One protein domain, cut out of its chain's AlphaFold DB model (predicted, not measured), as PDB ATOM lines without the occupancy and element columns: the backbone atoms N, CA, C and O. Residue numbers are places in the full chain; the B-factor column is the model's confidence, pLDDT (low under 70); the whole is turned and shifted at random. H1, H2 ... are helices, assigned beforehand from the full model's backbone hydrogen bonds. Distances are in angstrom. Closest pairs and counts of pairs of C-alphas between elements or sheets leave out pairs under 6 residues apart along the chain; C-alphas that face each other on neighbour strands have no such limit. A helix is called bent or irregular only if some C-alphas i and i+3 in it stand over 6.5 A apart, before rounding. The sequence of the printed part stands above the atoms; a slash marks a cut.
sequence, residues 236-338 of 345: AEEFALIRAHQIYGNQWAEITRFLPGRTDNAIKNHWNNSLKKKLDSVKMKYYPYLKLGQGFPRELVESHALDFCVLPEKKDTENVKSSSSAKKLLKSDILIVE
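What this domain is: This is residues 236 to 338 of the 345 residues of an uncharacterized protein of Malus domestica (UniProt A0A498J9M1). One long, kinked helix, H3, runs along one side of the domain; H2 packs across its first residues, with H1 next to H2 and H7 side by side with H1. Beyond the kink the chain folds back through H4 to H5, which packs on residues 279 to 286 of H3, and H6 then leads to H7. The printed part has 103 residues with seven named helices, H1 to H7 in order, and no named strand: all helix. It is compact, with a radius of gyration of the C-alphas of 14.5 A and spans of 38 by 30 by 23 A.

How they stand to each other: H1, residues 236 to 248, touches H2, residues 252 to 258, at a steep tilt of 51 degrees, opposite ways; their closest C-alphas, Ala 244 and Ile 255, are 6.0 A apart. H3, residues 264 to 292, touches H2 with residues 264 to 268 alone, about perpendicular at 81 degrees, closest at C-alphas Trp 252 and Asp 264, 5.0 A. H4, residues 298 to 302, is apart from H3 but near H5, residues 305 to 309, whose Cys 309 C-alpha is 5.8 A from that of Lys 283 in H3, the closest pair where they touch. H6, residues 314 to 320, touches no helix but is near H1. H7, residues 324 to 336, touches H1 at a shallow tilt of 7 degrees, opposite ways, closest at C-alphas Ala 240 and Ile 334, 6.2 A. Every O i to N i+4 pair is within hydrogen-bond range in H1, H4, H5 and H7, against 1 of 3 in H2, 21 of 25 in H3 and 0 of 3 in H6; O i to N i+3 gives 3 of 4 in H2 and 2 of 4 in H6.

Where its parts are: H1 begins at C-alpha 236 (-48.272, -42.057, -16.373) and is 18.0 A long; H3 is 38.4 A and H7 18.9 A, ending at C-alpha 336 (-42.453, -33.092, -19.355). H3 has a kink of 46 degrees near residue 286 and is irregular, with C-alphas 285 and 288 7.4 A apart; H6 is only just irregular, with C-alphas 315 and 318 6.6 A apart.

The domain as a whole: The C-alphas farthest apart, Gly 261 and Leu 292, are 41.8 A apart. The printed part has no cut, and its six links between helices are tight. The model's pLDDT is under 70 at residues 289 to 290 and 293 to 338.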
ATOM      1  N   ALA A 236     -49.408 -42.900 -16.004       86.38
ATOM      2  CA  ALA A 236     -48.272 -42.057 -16.373       86.38
ATOM      3  C   ALA A 236     -46.992 -42.881 -16.614       86.38
ATOM      4  O   ALA A 236     -46.333 -42.701 -17.641       86.38
ATOM      5  N   GLU A 237     -46.683 -43.836 -15.727       91.88
ATOM      6  CA  GLU A 237     -45.565 -44.770 -15.914       91.88
ATOM      7  C   GLU A 237     -45.763 -45.646 -17.159       91.88
ATOM      8  O   GLU A 237     -44.816 -45.867 -17.914       91.88
ATOM      9  N   GLU A 238     -46.987 -46.125 -17.416       92.44
ATOM     10  CA  GLU A 238     -47.298 -46.886 -18.632       92.44
ATOM     11  C   GLU A 238     -47.023 -46.065 -19.898       92.44
ATOM     12  O   GLU A 238     -46.389 -46.561 -20.832       92.44
ATOM     13  N   PHE A 239     -47.445 -44.798 -19.926       87.69
ATOM     14  CA  PHE A 239     -47.180 -43.898 -21.045       87.69
ATOM     15  C   PHE A 239     -45.683 -43.631 -21.235       87.69
ATOM     16  O   PHE A 239     -45.183 -43.703 -22.362       87.69
ATOM     17  N   ALA A 240     -44.953 -43.354 -20.152       89.38
ATOM     18  CA  ALA A 240     -43.509 -43.149 -20.201       89.38
ATOM     19  C   ALA A 240     -42.782 -44.401 -20.719       89.38
ATOM     20  O   ALA A 240     -41.925 -44.295 -21.597       89.38
ATOM     21  N   LEU A 241     -43.186 -45.589 -20.255       93.06
ATOM     22  CA  LEU A 241     -42.663 -46.868 -20.729       93.06
ATOM     23  C   LEU A 241     -42.909 -47.060 -22.226       93.06
ATOM     24  O   LEU A 241     -41.990 -47.413 -22.962       93.06
ATOM     25  N   ILE A 242     -44.127 -46.809 -22.701       88.81
ATOM     26  CA  ILE A 242     -44.469 -46.997 -24.114       88.81
ATOM     27  C   ILE A 242     -43.645 -46.068 -25.004       88.81
ATOM     28  O   ILE A 242     -43.032 -46.544 -25.962       88.81
ATOM     29  N   ARG A 243     -43.545 -44.781 -24.652       86.19
ATOM     30  CA  ARG A 243     -42.709 -43.818 -25.387       86.19
ATOM     31  C   ARG A 243     -41.233 -44.211 -25.374       86.19
ATOM     32  O   ARG A 243     -40.582 -44.234 -26.415       86.19
ATOM     33  N   ALA A 244     -40.699 -44.581 -24.212       89.06
ATOM     34  CA  ALA A 244     -39.307 -45.004 -24.105       89.06
ATOM     35  C   ALA A 244     -39.037 -46.288 -24.914       89.06
ATOM     36  O   ALA A 244     -38.023 -46.380 -25.607       89.06
ATOM     37  N   HIS A 245     -39.954 -47.261 -24.911       92.31
ATOM     38  CA  HIS A 245     -39.819 -48.496 -25.691       92.31
ATOM     39  C   HIS A 245     -39.827 -48.249 -27.202       92.31
ATOM     40  O   HIS A 245     -39.091 -48.913 -27.927       92.31
ATOM     41  N   GLN A 246     -40.568 -47.257 -27.702       85.75
ATOM     42  CA  GLN A 246     -40.510 -46.892 -29.125       85.75
ATOM     43  C   GLN A 246     -39.103 -46.462 -29.560       85.75
ATOM     44  O   GLN A 246     -38.636 -46.839 -30.636       85.75
ATOM     45  N   ILE A 247     -38.420 -45.689 -28.713       86.06
ATOM     46  CA  ILE A 247     -37.104 -45.116 -29.013       86.06
ATOM     47  C   ILE A 247     -36.005 -46.160 -28.795       86.06
ATOM     48  O   ILE A 247     -35.136 -46.365 -29.647       86.06
ATOM     49  N   TYR A 248     -36.035 -46.819 -27.638       89.25
ATOM     50  CA  TYR A 248     -34.952 -47.672 -27.156       89.25
ATOM     51  C   TYR A 248     -35.193 -49.163 -27.425       89.25
ATOM     52  O   TYR A 248     -34.255 -49.961 -27.374       89.25
ATOM     53  N   GLY A 249     -36.414 -49.571 -27.763       92.44
ATOM     54  CA  GLY A 249     -36.786 -50.975 -27.918       92.44
ATOM     55  C   GLY A 249     -36.610 -51.750 -26.614       92.44
ATOM     56  O   GLY A 249     -36.911 -51.266 -25.531       92.44
ATOM     57  N   ASN A 250     -36.057 -52.961 -26.700       94.50
ATOM     58  CA  ASN A 250     -35.859 -53.845 -25.542       94.50
ATOM     59  C   ASN A 250     -34.612 -53.499 -24.702       94.50
ATOM     60  O   ASN A 250     -34.069 -54.365 -24.014       94.50
ATOM     61  N   GLN A 251     -34.123 -52.260 -24.766       94.38
ATOM     62  CA  GLN A 251     -33.020 -51.788 -23.924       94.38
ATOM     63  C   GLN A 251     -33.554 -51.427 -22.529       94.38
ATOM     64  O   GLN A 251     -33.601 -50.264 -22.146       94.38
ATOM     65  N   TRP A 252     -33.990 -52.429 -21.762       95.81
ATOM     66  CA  TRP A 252     -34.678 -52.233 -20.477       95.81
ATOM     67  C   TRP A 252     -33.871 -51.409 -19.474       95.81
ATOM     68  O   TRP A 252     -34.423 -50.521 -18.834       95.81
ATOM     69  N   ALA A 253     -32.560 -51.649 -19.399       93.81
ATOM     70  CA  ALA A 253     -31.647 -50.896 -18.542       93.81
ATOM     71  C   ALA A 253     -31.493 -49.416 -18.948       93.81
ATOM     72  O   ALA A 253     -31.104 -48.598 -18.124       93.81
ATOM     73  N   GLU A 254     -31.785 -49.061 -20.200       92.75
ATOM     74  CA  GLU A 254     -31.839 -47.663 -20.639       92.75
ATOM     75  C   GLU A 254     -33.170 -47.024 -20.228       92.75
ATOM     76  O   GLU A 254     -33.212 -45.877 -19.789       92.75
ATOM     77  N   ILE A 255     -34.257 -47.796 -20.318       94.44
ATOM     78  CA  ILE A 255     -35.616 -47.338 -20.023       94.44
ATOM     79  C   ILE A 255     -35.820 -47.053 -18.526       94.44
ATOM     80  O   ILE A 255     -36.588 -46.157 -18.183       94.44
ATOM     81  N   THR A 256     -35.101 -47.735 -17.627       95.19
ATOM     82  CA  THR A 256     -35.156 -47.464 -16.171       95.19
ATOM     83  C   THR A 256     -34.876 -46.006 -15.815       95.19
ATOM     84  O   THR A 256     -35.392 -45.514 -14.816       95.19
ATOM     85  N   ARG A 257     -34.113 -45.282 -16.644       93.56
ATOM     86  CA  ARG A 257     -33.801 -43.857 -16.441       93.56
ATOM     87  C   ARG A 257     -35.028 -42.947 -16.501       93.56
ATOM     88  O   ARG A 257     -34.957 -41.830 -16.006       93.56
ATOM     89  N   PHE A 258     -36.116 -43.417 -17.106       91.94
ATOM     90  CA  PHE A 258     -37.382 -42.692 -17.242       91.94
ATOM     91  C   PHE A 258     -38.457 -43.184 -16.270       91.94
ATOM     92  O   PHE A 258     -39.571 -42.681 -16.301       91.94
ATOM     93  N   LEU A 259     -38.156 -44.205 -15.463       94.06
ATOM     94  CA  LEU A 259     -39.105 -44.843 -14.552       94.06
ATOM     95  C   LEU A 259     -38.439 -45.006 -13.179       94.06
ATOM     96  O   LEU A 259     -38.035 -46.115 -12.805       94.06
ATOM     97  N   PRO A 260     -38.260 -43.901 -12.433       92.50
ATOM     98  CA  PRO A 260     -37.524 -43.916 -11.179       92.50
ATOM     99  C   PRO A 260     -38.190 -44.842 -10.156       92.50
ATOM    100  O   PRO A 260     -39.380 -44.731  -9.849       92.50
ATOM    101  N   GLY A 261     -37.391 -45.760  -9.610       92.50
ATOM    102  CA  GLY A 261     -37.834 -46.782  -8.658       92.50
ATOM    103  C   GLY A 261     -38.356 -48.074  -9.299       92.50
ATOM    104  O   GLY A 261     -38.575 -49.048  -8.579       92.50
ATOM    105  N   ARG A 262     -38.507 -48.138 -10.632       95.81
ATOM    106  CA  ARG A 262     -38.811 -49.382 -11.357       95.81
ATOM    107  C   ARG A 262     -37.526 -50.030 -11.867       95.81
ATOM    108  O   ARG A 262     -36.674 -49.384 -12.473       95.81
ATOM    109  N   THR A 263     -37.390 -51.333 -11.642       96.88
ATOM    110  CA  THR A 263     -36.230 -52.103 -12.111       96.88
ATOM    111  C   THR A 263     -36.388 -52.489 -13.579       96.88
ATOM    112  O   THR A 263     -37.503 -52.594 -14.094       96.88
ATOM    113  N   ASP A 264     -35.278 -52.755 -14.265       95.94
ATOM    114  CA  ASP A 264     -35.275 -53.240 -15.651       95.94
ATOM    115  C   ASP A 264     -36.088 -54.540 -15.792       95.94
ATOM    116  O   ASP A 264     -36.828 -54.727 -16.762       95.94
ATOM    117  N   ASN A 265     -36.020 -55.409 -14.780       96.56
ATOM    118  CA  ASN A 265     -36.827 -56.617 -14.711       96.56
ATOM    119  C   ASN A 265     -38.326 -56.314 -14.561       96.56
ATOM    120  O   ASN A 265     -39.129 -56.915 -15.275       96.56
ATOM    121  N   ALA A 266     -38.709 -55.377 -13.685       96.38
ATOM    122  CA  ALA A 266     -40.105 -54.969 -13.516       96.38
ATOM    123  C   ALA A 266     -40.677 -54.383 -14.815       96.38
ATOM    124  O   ALA A 266     -41.763 -54.776 -15.240       96.38
ATOM    125  N   ILE A 267     -39.911 -53.520 -15.484       96.88
ATOM    126  CA  ILE A 267     -40.275 -52.895 -16.760       96.88
ATOM    127  C   ILE A 267     -40.505 -53.951 -17.847       96.88
ATOM    128  O   ILE A 267     -41.564 -53.990 -18.476       96.88
ATOM    129  N   LYS A 268     -39.533 -54.849 -18.044       96.44
ATOM    130  CA  LYS A 268     -39.630 -55.958 -19.003       96.44
ATOM    131  C   LYS A 268     -40.850 -56.839 -18.719       96.44
ATOM    132  O   LYS A 268     -41.528 -57.270 -19.655       96.44
ATOM    133  N   ASN A 269     -41.119 -57.137 -17.449       96.44
ATOM    134  CA  ASN A 269     -42.246 -57.980 -17.056       96.44
ATOM    135  C   ASN A 269     -43.581 -57.285 -17.336       96.44
ATOM    136  O   ASN A 269     -44.450 -57.895 -17.957       96.44
ATOM    137  N   HIS A 270     -43.728 -56.013 -16.956       95.62
ATOM    138  CA  HIS A 270     -44.946 -55.242 -17.219       95.62
ATOM    139  C   HIS A 270     -45.223 -55.103 -18.716       95.62
ATOM    140  O   HIS A 270     -46.349 -55.301 -19.175       95.62
ATOM    141  N   TRP A 271     -44.169 -54.871 -19.505       95.31
ATOM    142  CA  TRP A 271     -44.273 -54.831 -20.958       95.31
ATOM    143  C   TRP A 271     -44.838 -56.134 -21.540       95.31
ATOM    144  O   TRP A 271     -45.816 -56.114 -22.285       95.31
ATOM    145  N   ASN A 272     -44.231 -57.275 -21.200       94.50
ATOM    146  CA  ASN A 272     -44.582 -58.563 -21.802       94.50
ATOM    147  C   ASN A 272     -45.909 -59.134 -21.287       94.50
ATOM    148  O   ASN A 272     -46.625 -59.785 -22.052       94.50
ATOM    149  N   ASN A 273     -46.238 -58.895 -20.017       93.62
ATOM    150  CA  ASN A 273     -47.420 -59.480 -19.389       93.62
ATOM    151  C   ASN A 273     -48.680 -58.636 -19.609       93.62
ATOM    152  O   ASN A 273     -49.757 -59.214 -19.768       93.62
ATOM    153  N   SER A 274     -48.540 -57.309 -19.680       90.56
ATOM    154  CA  SER A 274     -49.671 -56.372 -19.666       90.56
ATOM    155  C   SER A 274     -49.697 -55.484 -20.910       90.56
ATOM    156  O   SER A 274     -50.604 -55.593 -21.740       90.56
ATOM    157  N   LEU A 275     -48.687 -54.623 -21.083       87.88
ATOM    158  CA  LEU A 275     -48.758 -53.533 -22.063       87.88
ATOM    159  C   LEU A 275     -48.774 -54.014 -23.505       87.88
ATOM    160  O   LEU A 275     -49.562 -53.506 -24.293       87.88
ATOM    161  N   LYS A 276     -47.958 -55.008 -23.864       86.44
ATOM    162  CA  LYS A 276     -47.910 -55.510 -25.242       86.44
ATOM    163  C   LYS A 276     -49.286 -55.993 -25.705       86.44
ATOM    164  O   LYS A 276     -49.751 -55.590 -26.764       86.44
ATOM    165  N   LYS A 277     -49.971 -56.788 -24.877       86.94
ATOM    166  CA  LYS A 277     -51.321 -57.291 -25.173       86.94
ATOM    167  C   LYS A 277     -52.347 -56.161 -25.223       86.94
ATOM    168  O   LYS A 277     -53.161 -56.124 -26.141       86.94
ATOM    169  N   LYS A 278     -52.283 -55.223 -24.269       84.25
ATOM    170  CA  LYS A 278     -53.141 -54.028 -24.233       84.25
ATOM    171  C   LYS A 278     -52.989 -53.218 -25.527       84.25
ATOM    172  O   LYS A 278     -53.988 -52.952 -26.188       84.25
ATOM    173  N   LEU A 279     -51.760 -52.931 -25.950       82.56
ATOM    174  CA  LEU A 279     -51.465 -52.216 -27.193       82.56
ATOM    175  C   LEU A 279     -51.920 -52.975 -28.441       82.56
ATOM    176  O   LEU A 279     -52.522 -52.372 -29.321       82.56
ATOM    177  N   ASP A 280     -51.662 -54.280 -28.525       81.88
ATOM    178  CA  ASP A 280     -52.080 -55.090 -29.673       81.88
ATOM    179  C   ASP A 280     -53.615 -55.142 -29.781       81.88
ATOM    180  O   ASP A 280     -54.162 -55.007 -30.875       81.88
ATOM    181  N   SER A 281     -54.319 -55.245 -28.648       83.00
ATOM    182  CA  SER A 281     -55.788 -55.213 -28.610       83.00
ATOM    183  C   SER A 281     -56.356 -53.866 -29.064       83.00
ATOM    184  O   SER A 281     -57.285 -53.824 -29.869       83.00
ATOM    185  N   VAL A 282     -55.755 -52.766 -28.604       80.06
ATOM    186  CA  VAL A 282     -56.126 -51.401 -28.975       80.06
ATOM    187  C   VAL A 282     -55.876 -51.189 -30.469       80.06
ATOM    188  O   VAL A 282     -56.791 -50.820 -31.200       80.06
ATOM    189  N   LYS A 283     -54.687 -51.543 -30.965       77.44
ATOM    190  CA  LYS A 283     -54.370 -51.495 -32.397       77.44
ATOM    191  C   LYS A 283     -55.377 -52.272 -33.229       77.44
ATOM    192  O   LYS A 283     -55.884 -51.714 -34.189       77.44
ATOM    193  N   MET A 284     -55.703 -53.513 -32.864       80.25
ATOM    194  CA  MET A 284     -56.659 -54.330 -33.622       80.25
ATOM    195  C   MET A 284     -58.072 -53.754 -33.606       80.25
ATOM    196  O   MET A 284     -58.717 -53.706 -34.651       80.25
ATOM    197  N   LYS A 285     -58.536 -53.263 -32.450       77.38
ATOM    198  CA  LYS A 285     -59.852 -52.623 -32.318       77.38
ATOM    199  C   LYS A 285     -59.983 -51.398 -33.225       77.38
ATOM    200  O   LYS A 285     -61.049 -51.181 -33.795       77.38
ATOM    201  N   TYR A 286     -58.912 -50.616 -33.372       72.81
ATOM    202  CA  TYR A 286     -58.950 -49.349 -34.107       72.81
ATOM    203  C   TYR A 286     -58.306 -49.389 -35.502       72.81
ATOM    204  O   TYR A 286     -58.393 -48.414 -36.250       72.81
ATOM    205  N   TYR A 287     -57.728 -50.528 -35.895       74.38
ATOM    206  CA  TYR A 287     -57.142 -50.762 -37.216       74.38
ATOM    207  C   TYR A 287     -58.097 -50.441 -38.384       74.38
ATOM    208  O   TYR A 287     -57.639 -49.842 -39.359       74.38
ATOM    209  N   PRO A 288     -59.412 -50.744 -38.318       74.81
ATOM    210  CA  PRO A 288     -60.346 -50.376 -39.383       74.81
ATOM    211  C   PRO A 288     -60.473 -48.860 -39.594       74.81
ATOM    212  O   PRO A 288     -60.492 -48.414 -40.738       74.81
ATOM    213  N   TYR A 289     -60.490 -48.064 -38.518       69.62
ATOM    214  CA  TYR A 289     -60.588 -46.598 -38.600       69.62
ATOM    215  C   TYR A 289     -59.313 -45.984 -39.190       69.62
ATOM    216  O   TYR A 289     -59.392 -45.141 -40.082       69.62
ATOM    217  N   LEU A 290     -58.145 -46.487 -38.767       68.19
ATOM    218  CA  LEU A 290     -56.838 -46.111 -39.319       68.19
ATOM    219  C   LEU A 290     -56.743 -46.402 -40.825       68.19
ATOM    220  O   LEU A 290     -56.240 -45.580 -41.585       68.19
ATOM    221  N   LYS A 291     -57.239 -47.564 -41.264       70.12
ATOM    222  CA  LYS A 291     -57.166 -48.008 -42.664       70.12
ATOM    223  C   LYS A 291     -58.140 -47.267 -43.584       70.12
ATOM    224  O   LYS A 291     -57.849 -47.105 -44.765       70.12
ATOM    225  N   LEU A 292     -59.294 -46.849 -43.063       70.06
ATOM    226  CA  LEU A 292     -60.359 -46.201 -43.836       70.06
ATOM    227  C   LEU A 292     -60.281 -44.666 -43.827       70.06
ATOM    228  O   LEU A 292     -61.116 -44.026 -44.459       70.06
ATOM    229  N   GLY A 293     -59.317 -44.067 -43.113       62.81
ATOM    230  CA  GLY A 293     -59.216 -42.608 -42.974       62.81
ATOM    231  C   GLY A 293     -60.430 -41.983 -42.278       62.81
ATOM    232  O   GLY A 293     -60.708 -40.799 -42.452       62.81
ATOM    233  N   GLN A 294     -61.183 -42.784 -41.521       64.50
ATOM    234  CA  GLN A 294     -62.360 -42.328 -40.791       64.50
ATOM    235  C   GLN A 294     -61.925 -41.666 -39.482       64.50
ATOM    236  O   GLN A 294     -60.988 -42.124 -38.828       64.50
ATOM    237  N   GLY A 295     -62.613 -40.590 -39.094       60.16
ATOM    238  CA  GLY A 295     -62.375 -39.922 -37.815       60.16
ATOM    239  C   GLY A 295     -62.511 -40.893 -36.639       60.16
ATOM    240  O   GLY A 295     -63.368 -41.779 -36.642       60.16
ATOM    241  N   PHE A 296     -61.649 -40.741 -35.636       69.12
ATOM    242  CA  PHE A 296     -61.695 -41.578 -34.441       69.12
ATOM    243  C   PHE A 296     -62.917 -41.250 -33.567       69.12
ATOM    244  O   PHE A 296     -63.320 -40.086 -33.497       69.12
ATOM    245  N   PRO A 297     -63.488 -42.236 -32.849       69.44
ATOM    246  CA  PRO A 297     -64.542 -41.982 -31.868       69.44
ATOM    247  C   PRO A 297     -64.104 -40.966 -30.799       69.44
ATOM    248  O   PRO A 297     -62.971 -41.025 -30.324       69.44
ATOM    249  N   ARG A 298     -65.007 -40.072 -30.372       65.25
ATOM    250  CA  ARG A 298     -64.737 -39.025 -29.361       65.25
ATOM    251  C   ARG A 298     -64.196 -39.596 -28.039       65.25
ATOM    252  O   ARG A 298     -63.220 -39.081 -27.506       65.25
ATOM    253  N   GLU A 299     -64.737 -40.729 -27.597       63.56
ATOM    254  CA  GLU A 299     -64.285 -41.479 -26.412       63.56
ATOM    255  C   GLU A 299     -62.799 -41.893 -26.485       63.56
ATOM    256  O   GLU A 299     -62.126 -42.035 -25.465       63.56
ATOM    257  N   LEU A 300     -62.252 -42.084 -27.692       63.12
ATOM    258  CA  LEU A 300     -60.844 -42.436 -27.907       63.12
ATOM    259  C   LEU A 300     -59.913 -41.228 -27.752       63.12
ATOM    260  O   LEU A 300     -58.794 -41.365 -27.257       63.12
ATOM    261  N   VAL A 301     -60.387 -40.060 -28.188       61.69
ATOM    262  CA  VAL A 301     -59.677 -38.782 -28.059       61.69
ATOM    263  C   VAL A 301     -59.591 -38.388 -26.587       61.69
ATOM    264  O   VAL A 301     -58.535 -37.976 -26.122       61.69
ATOM    265  N   GLU A 302     -60.677 -38.587 -25.841       56.97
ATOM    266  CA  GLU A 302     -60.769 -38.232 -24.421       56.97
ATOM    267  C   GLU A 302     -60.031 -39.222 -23.499       56.97
ATOM    268  O   GLU A 302     -59.527 -38.834 -22.451       56.97
ATOM    269  N   SER A 303     -59.898 -40.496 -23.889       61.94
ATOM    270  CA  SER A 303     -59.242 -41.533 -23.068       61.94
ATOM    271  C   SER A 303     -57.716 -41.615 -23.216       61.94
ATOM    272  O   SER A 303     -57.107 -42.544 -22.677       61.94
ATOM    273  N   HIS A 304     -57.084 -40.697 -23.963       63.12
ATOM    274  CA  HIS A 304     -55.659 -40.761 -24.346       63.12
ATOM    275  C   HIS A 304     -55.262 -42.054 -25.080       63.12
ATOM    276  O   HIS A 304     -54.085 -42.348 -25.285       63.12
ATOM    277  N   ALA A 305     -56.236 -42.852 -25.520       61.75
ATOM    278  CA  ALA A 305     -55.966 -44.109 -26.198       61.75
ATOM    279  C   ALA A 305     -55.393 -43.903 -27.609       61.75
ATOM    280  O   ALA A 305     -54.749 -44.801 -28.154       61.75
ATOM    281  N   LEU A 306     -55.540 -42.699 -28.168       60.44
ATOM    282  CA  LEU A 306     -54.821 -42.271 -29.366       60.44
ATOM    283  C   LEU A 306     -53.304 -42.228 -29.179       60.44
ATOM    284  O   LEU A 306     -52.596 -42.627 -30.100       60.44
ATOM    285  N   ASP A 307     -52.806 -41.873 -27.993       64.19
ATOM    286  CA  ASP A 307     -51.366 -41.881 -27.699       64.19
ATOM    287  C   ASP A 307     -50.790 -43.310 -27.774       64.19
ATOM    288  O   ASP A 307     -49.605 -43.508 -28.044       64.19
ATOM    289  N   PHE A 308     -51.647 -44.329 -27.596       63.50
ATOM    290  CA  PHE A 308     -51.322 -45.745 -27.793       63.50
ATOM    291  C   PHE A 308     -51.477 -46.232 -29.243       63.50
ATOM    292  O   PHE A 308     -50.825 -47.208 -29.623       63.50
ATOM    293  N   CYS A 309     -52.362 -45.618 -30.035       54.88
ATOM    294  CA  CYS A 309     -52.696 -46.029 -31.406       54.88
ATOM    295  C   CYS A 309     -51.808 -45.370 -32.463       54.88
ATOM    296  O   CYS A 309     -51.405 -46.030 -33.420       54.88
ATOM    297  N   VAL A 310     -51.498 -44.081 -32.297       57.94
ATOM    298  CA  VAL A 310     -50.694 -43.271 -33.225       57.94
ATOM    299  C   VAL A 310     -49.210 -43.491 -32.917       57.94
ATOM    300  O   VAL A 310     -48.453 -42.577 -32.605       57.94
ATOM    301  N   LEU A 311     -48.781 -44.754 -32.938       54.53
ATOM    302  CA  LEU A 311     -47.366 -45.097 -32.830       54.53
ATOM    303  C   LEU A 311     -46.784 -45.053 -34.249       54.53
ATOM    304  O   LEU A 311     -47.284 -45.793 -35.100       54.53
ATOM    305  N   PRO A 312     -45.744 -44.246 -34.528       46.94
ATOM    306  CA  PRO A 312     -45.125 -44.243 -35.847       46.94
ATOM    307  C   PRO A 312     -44.606 -45.648 -36.173       46.94
ATOM    308  O   PRO A 312     -43.953 -46.302 -35.350       46.94
ATOM    309  N   GLU A 313     -44.944 -46.150 -37.362       47.38
ATOM    310  CA  GLU A 313     -44.464 -47.448 -37.820       47.38
ATOM    311  C   GLU A 313     -42.930 -47.453 -37.874       47.38
ATOM    312  O   GLU A 313     -42.279 -46.460 -38.194       47.38
ATOM    313  N   LYS A 314     -42.324 -48.609 -37.578       49.53
ATOM    314  CA  LYS A 314     -40.864 -48.777 -37.445       49.53
ATOM    315  C   LYS A 314     -40.039 -48.287 -38.645       49.53
ATOM    316  O   LYS A 314     -38.834 -48.105 -38.471       49.53
ATOM    317  N   LYS A 315     -40.648 -48.066 -39.815       39.44
ATOM    318  CA  LYS A 315     -39.967 -47.606 -41.034       39.44
ATOM    319  C   LYS A 315     -39.319 -46.223 -40.884       39.44
ATOM    320  O   LYS A 315     -38.260 -46.019 -41.462       39.44
ATOM    321  N   ASP A 316     -39.835 -45.352 -40.016       42.19
ATOM    322  CA  ASP A 316     -39.254 -44.012 -39.811       42.19
ATOM    323  C   ASP A 316     -38.208 -43.963 -38.678       42.19
ATOM    324  O   ASP A 316     -37.449 -43.005 -38.531       42.19
ATOM    325  N   THR A 317     -38.105 -45.030 -37.874       45.22
ATOM    326  CA  THR A 317     -37.234 -45.064 -36.682       45.22
ATOM    327  C   THR A 317     -35.765 -45.361 -36.981       45.22
ATOM    328  O   THR A 317     -34.902 -45.087 -36.143       45.22
ATOM    329  N   GLU A 318     -35.438 -45.886 -38.165       44.56
ATOM    330  CA  GLU A 318     -34.038 -46.101 -38.557       44.56
ATOM    331  C   GLU A 318     -33.294 -44.775 -38.767       44.56
ATOM    332  O   GLU A 318     -32.113 -44.682 -38.432       44.56
ATOM    333  N   ASN A 319     -34.002 -43.715 -39.172       41.22
ATOM    334  CA  ASN A 319     -33.434 -42.374 -39.325       41.22
ATOM    335  C   ASN A 319     -33.337 -41.605 -37.984       41.22
ATOM    336  O   ASN A 319     -32.490 -40.736 -37.802       41.22
ATOM    337  N   VAL A 320     -34.158 -41.961 -36.987       48.22
ATOM    338  CA  VAL A 320     -34.150 -41.339 -35.643       48.22
ATOM    339  C   VAL A 320     -33.066 -41.935 -34.736       48.22
ATOM    340  O   VAL A 320     -32.515 -41.250 -33.869       48.22
ATOM    341  N   LYS A 321     -32.678 -43.200 -34.950       47.91
ATOM    342  CA  LYS A 321     -31.598 -43.848 -34.182       47.91
ATOM    343  C   LYS A 321     -30.222 -43.208 -34.404       47.91
ATOM    344  O   LYS A 321     -29.377 -43.338 -33.514       47.91
ATOM    345  N   SER A 322     -30.006 -42.509 -35.519       45.56
ATOM    346  CA  SER A 322     -28.727 -41.877 -35.879       45.56
ATOM    347  C   SER A 322     -28.607 -40.406 -35.446       45.56
ATOM    348  O   SER A 322     -27.490 -39.933 -35.252       45.56
ATOM    349  N   SER A 323     -29.717 -39.688 -35.224       48.16
ATOM    350  CA  SER A 323     -29.685 -38.256 -34.889       48.16
ATOM    351  C   SER A 323     -29.685 -37.995 -33.377       48.16
ATOM    352  O   SER A 323     -30.662 -38.250 -32.669       48.16
ATOM    353  N   SER A 324     -28.582 -37.429 -32.875       51.28
ATOM    354  CA  SER A 324     -28.426 -37.002 -31.474       51.28
ATOM    355  C   SER A 324     -29.477 -35.955 -31.053       51.28
ATOM    356  O   SER A 324     -29.952 -35.972 -29.917       51.28
ATOM    357  N   SER A 325     -29.918 -35.097 -31.982       40.88
ATOM    358  CA  SER A 325     -30.915 -34.046 -31.718       40.88
ATOM    359  C   SER A 325     -32.335 -34.583 -31.534       40.88
ATOM    360  O   SER A 325     -33.050 -34.105 -30.656       40.88
ATOM    361  N   ALA A 326     -32.739 -35.611 -32.288       48.56
ATOM    362  CA  ALA A 326     -34.075 -36.203 -32.160       48.56
ATOM    363  C   ALA A 326     -34.241 -36.940 -30.819       48.56
ATOM    364  O   ALA A 326     -35.243 -36.773 -30.128       48.56
ATOM    365  N   LYS A 327     -33.201 -37.663 -30.379       54.59
ATOM    366  CA  LYS A 327     -33.166 -38.269 -29.037       54.59
ATOM    367  C   LYS A 327     -33.236 -37.218 -27.927       54.59
ATOM    368  O   LYS A 327     -33.795 -37.499 -26.874       54.59
ATOM    369  N   LYS A 328     -32.685 -36.018 -28.147       54.59
ATOM    370  CA  LYS A 328     -32.674 -34.922 -27.166       54.59
ATOM    371  C   LYS A 328     -34.050 -34.262 -27.007       54.59
ATOM    372  O   LYS A 328     -34.433 -33.993 -25.875       54.59
ATOM    373  N   LEU A 329     -34.790 -34.074 -28.103       49.84
ATOM    374  CA  LEU A 329     -36.151 -33.514 -28.100       49.84
ATOM    375  C   LEU A 329     -37.185 -34.486 -27.503       49.84
ATOM    376  O   LEU A 329     -37.948 -34.110 -26.620       49.84
ATOM    377  N   LEU A 330     -37.132 -35.770 -27.862       53.66
ATOM    378  CA  LEU A 330     -38.011 -36.771 -27.243       53.66
ATOM    379  C   LEU A 330     -37.666 -37.034 -25.768       53.66
ATOM    380  O   LEU A 330     -38.548 -37.339 -24.970       53.66
ATOM    381  N   LYS A 331     -36.392 -36.885 -25.377       54.06
ATOM    382  CA  LYS A 331     -35.985 -36.941 -23.967       54.06
ATOM    383  C   LYS A 331     -36.600 -35.797 -23.158       54.06
ATOM    384  O   LYS A 331     -36.975 -36.041 -22.018       54.06
ATOM    385  N   SER A 332     -36.741 -34.593 -23.723       52.50
ATOM    386  CA  SER A 332     -37.501 -33.520 -23.065       52.50
ATOM    387  C   SER A 332     -38.992 -33.839 -22.977       52.50
ATOM    388  O   SER A 332     -39.556 -33.673 -21.904       52.50
ATOM    389  N   ASP A 333     -39.609 -34.389 -24.024       50.31
ATOM    390  CA  ASP A 333     -41.053 -34.680 -24.023       50.31
ATOM    391  C   ASP A 333     -41.439 -35.802 -23.047       50.31
ATOM    392  O   ASP A 333     -42.498 -35.760 -22.427       50.31
ATOM    393  N   ILE A 334     -40.562 -36.795 -22.847       55.00
ATOM    394  CA  ILE A 334     -40.775 -37.844 -21.839       55.00
ATOM    395  C   ILE A 334     -40.711 -37.265 -20.417       55.00
ATOM    396  O   ILE A 334     -41.516 -37.665 -19.580       55.00
ATOM    397  N   LEU A 335     -39.799 -36.322 -20.158       48.56
ATOM    398  CA  LEU A 335     -39.627 -35.687 -18.845       48.56
ATOM    399  C   LEU A 335     -40.740 -34.676 -18.520       48.56
ATOM    400  O   LEU A 335     -41.065 -34.479 -17.353       48.56
ATOM    401  N   ILE A 336     -41.362 -34.065 -19.534       42.81
ATOM    402  CA  ILE A 336     -42.453 -33.092 -19.355       42.81
ATOM    403  C   ILE A 336     -43.729 -33.749 -18.797       42.81
ATOM    404  O   ILE A 336     -44.481 -33.103 -18.069       42.81
ATOM    405  N   VAL A 337     -43.959 -35.044 -19.053       42.31
ATOM    406  CA  VAL A 337     -45.162 -35.756 -18.574       42.31
ATOM    407  C   VAL A 337     -45.139 -36.028 -17.060       42.31
ATOM    408  O   VAL A 337     -46.182 -36.329 -16.488       42.31
ATOM    409  N   GLU A 338     -43.999 -35.859 -16.381       42.28
ATOM    410  CA  GLU A 338     -43.925 -35.994 -14.917       42.28
ATOM    411  C   GLU A 338     -44.193 -34.693 -14.140       42.28
ATOM    412  O   GLU A 338     -44.183 -34.718 -12.914       42.28
TER     413      GLU A 338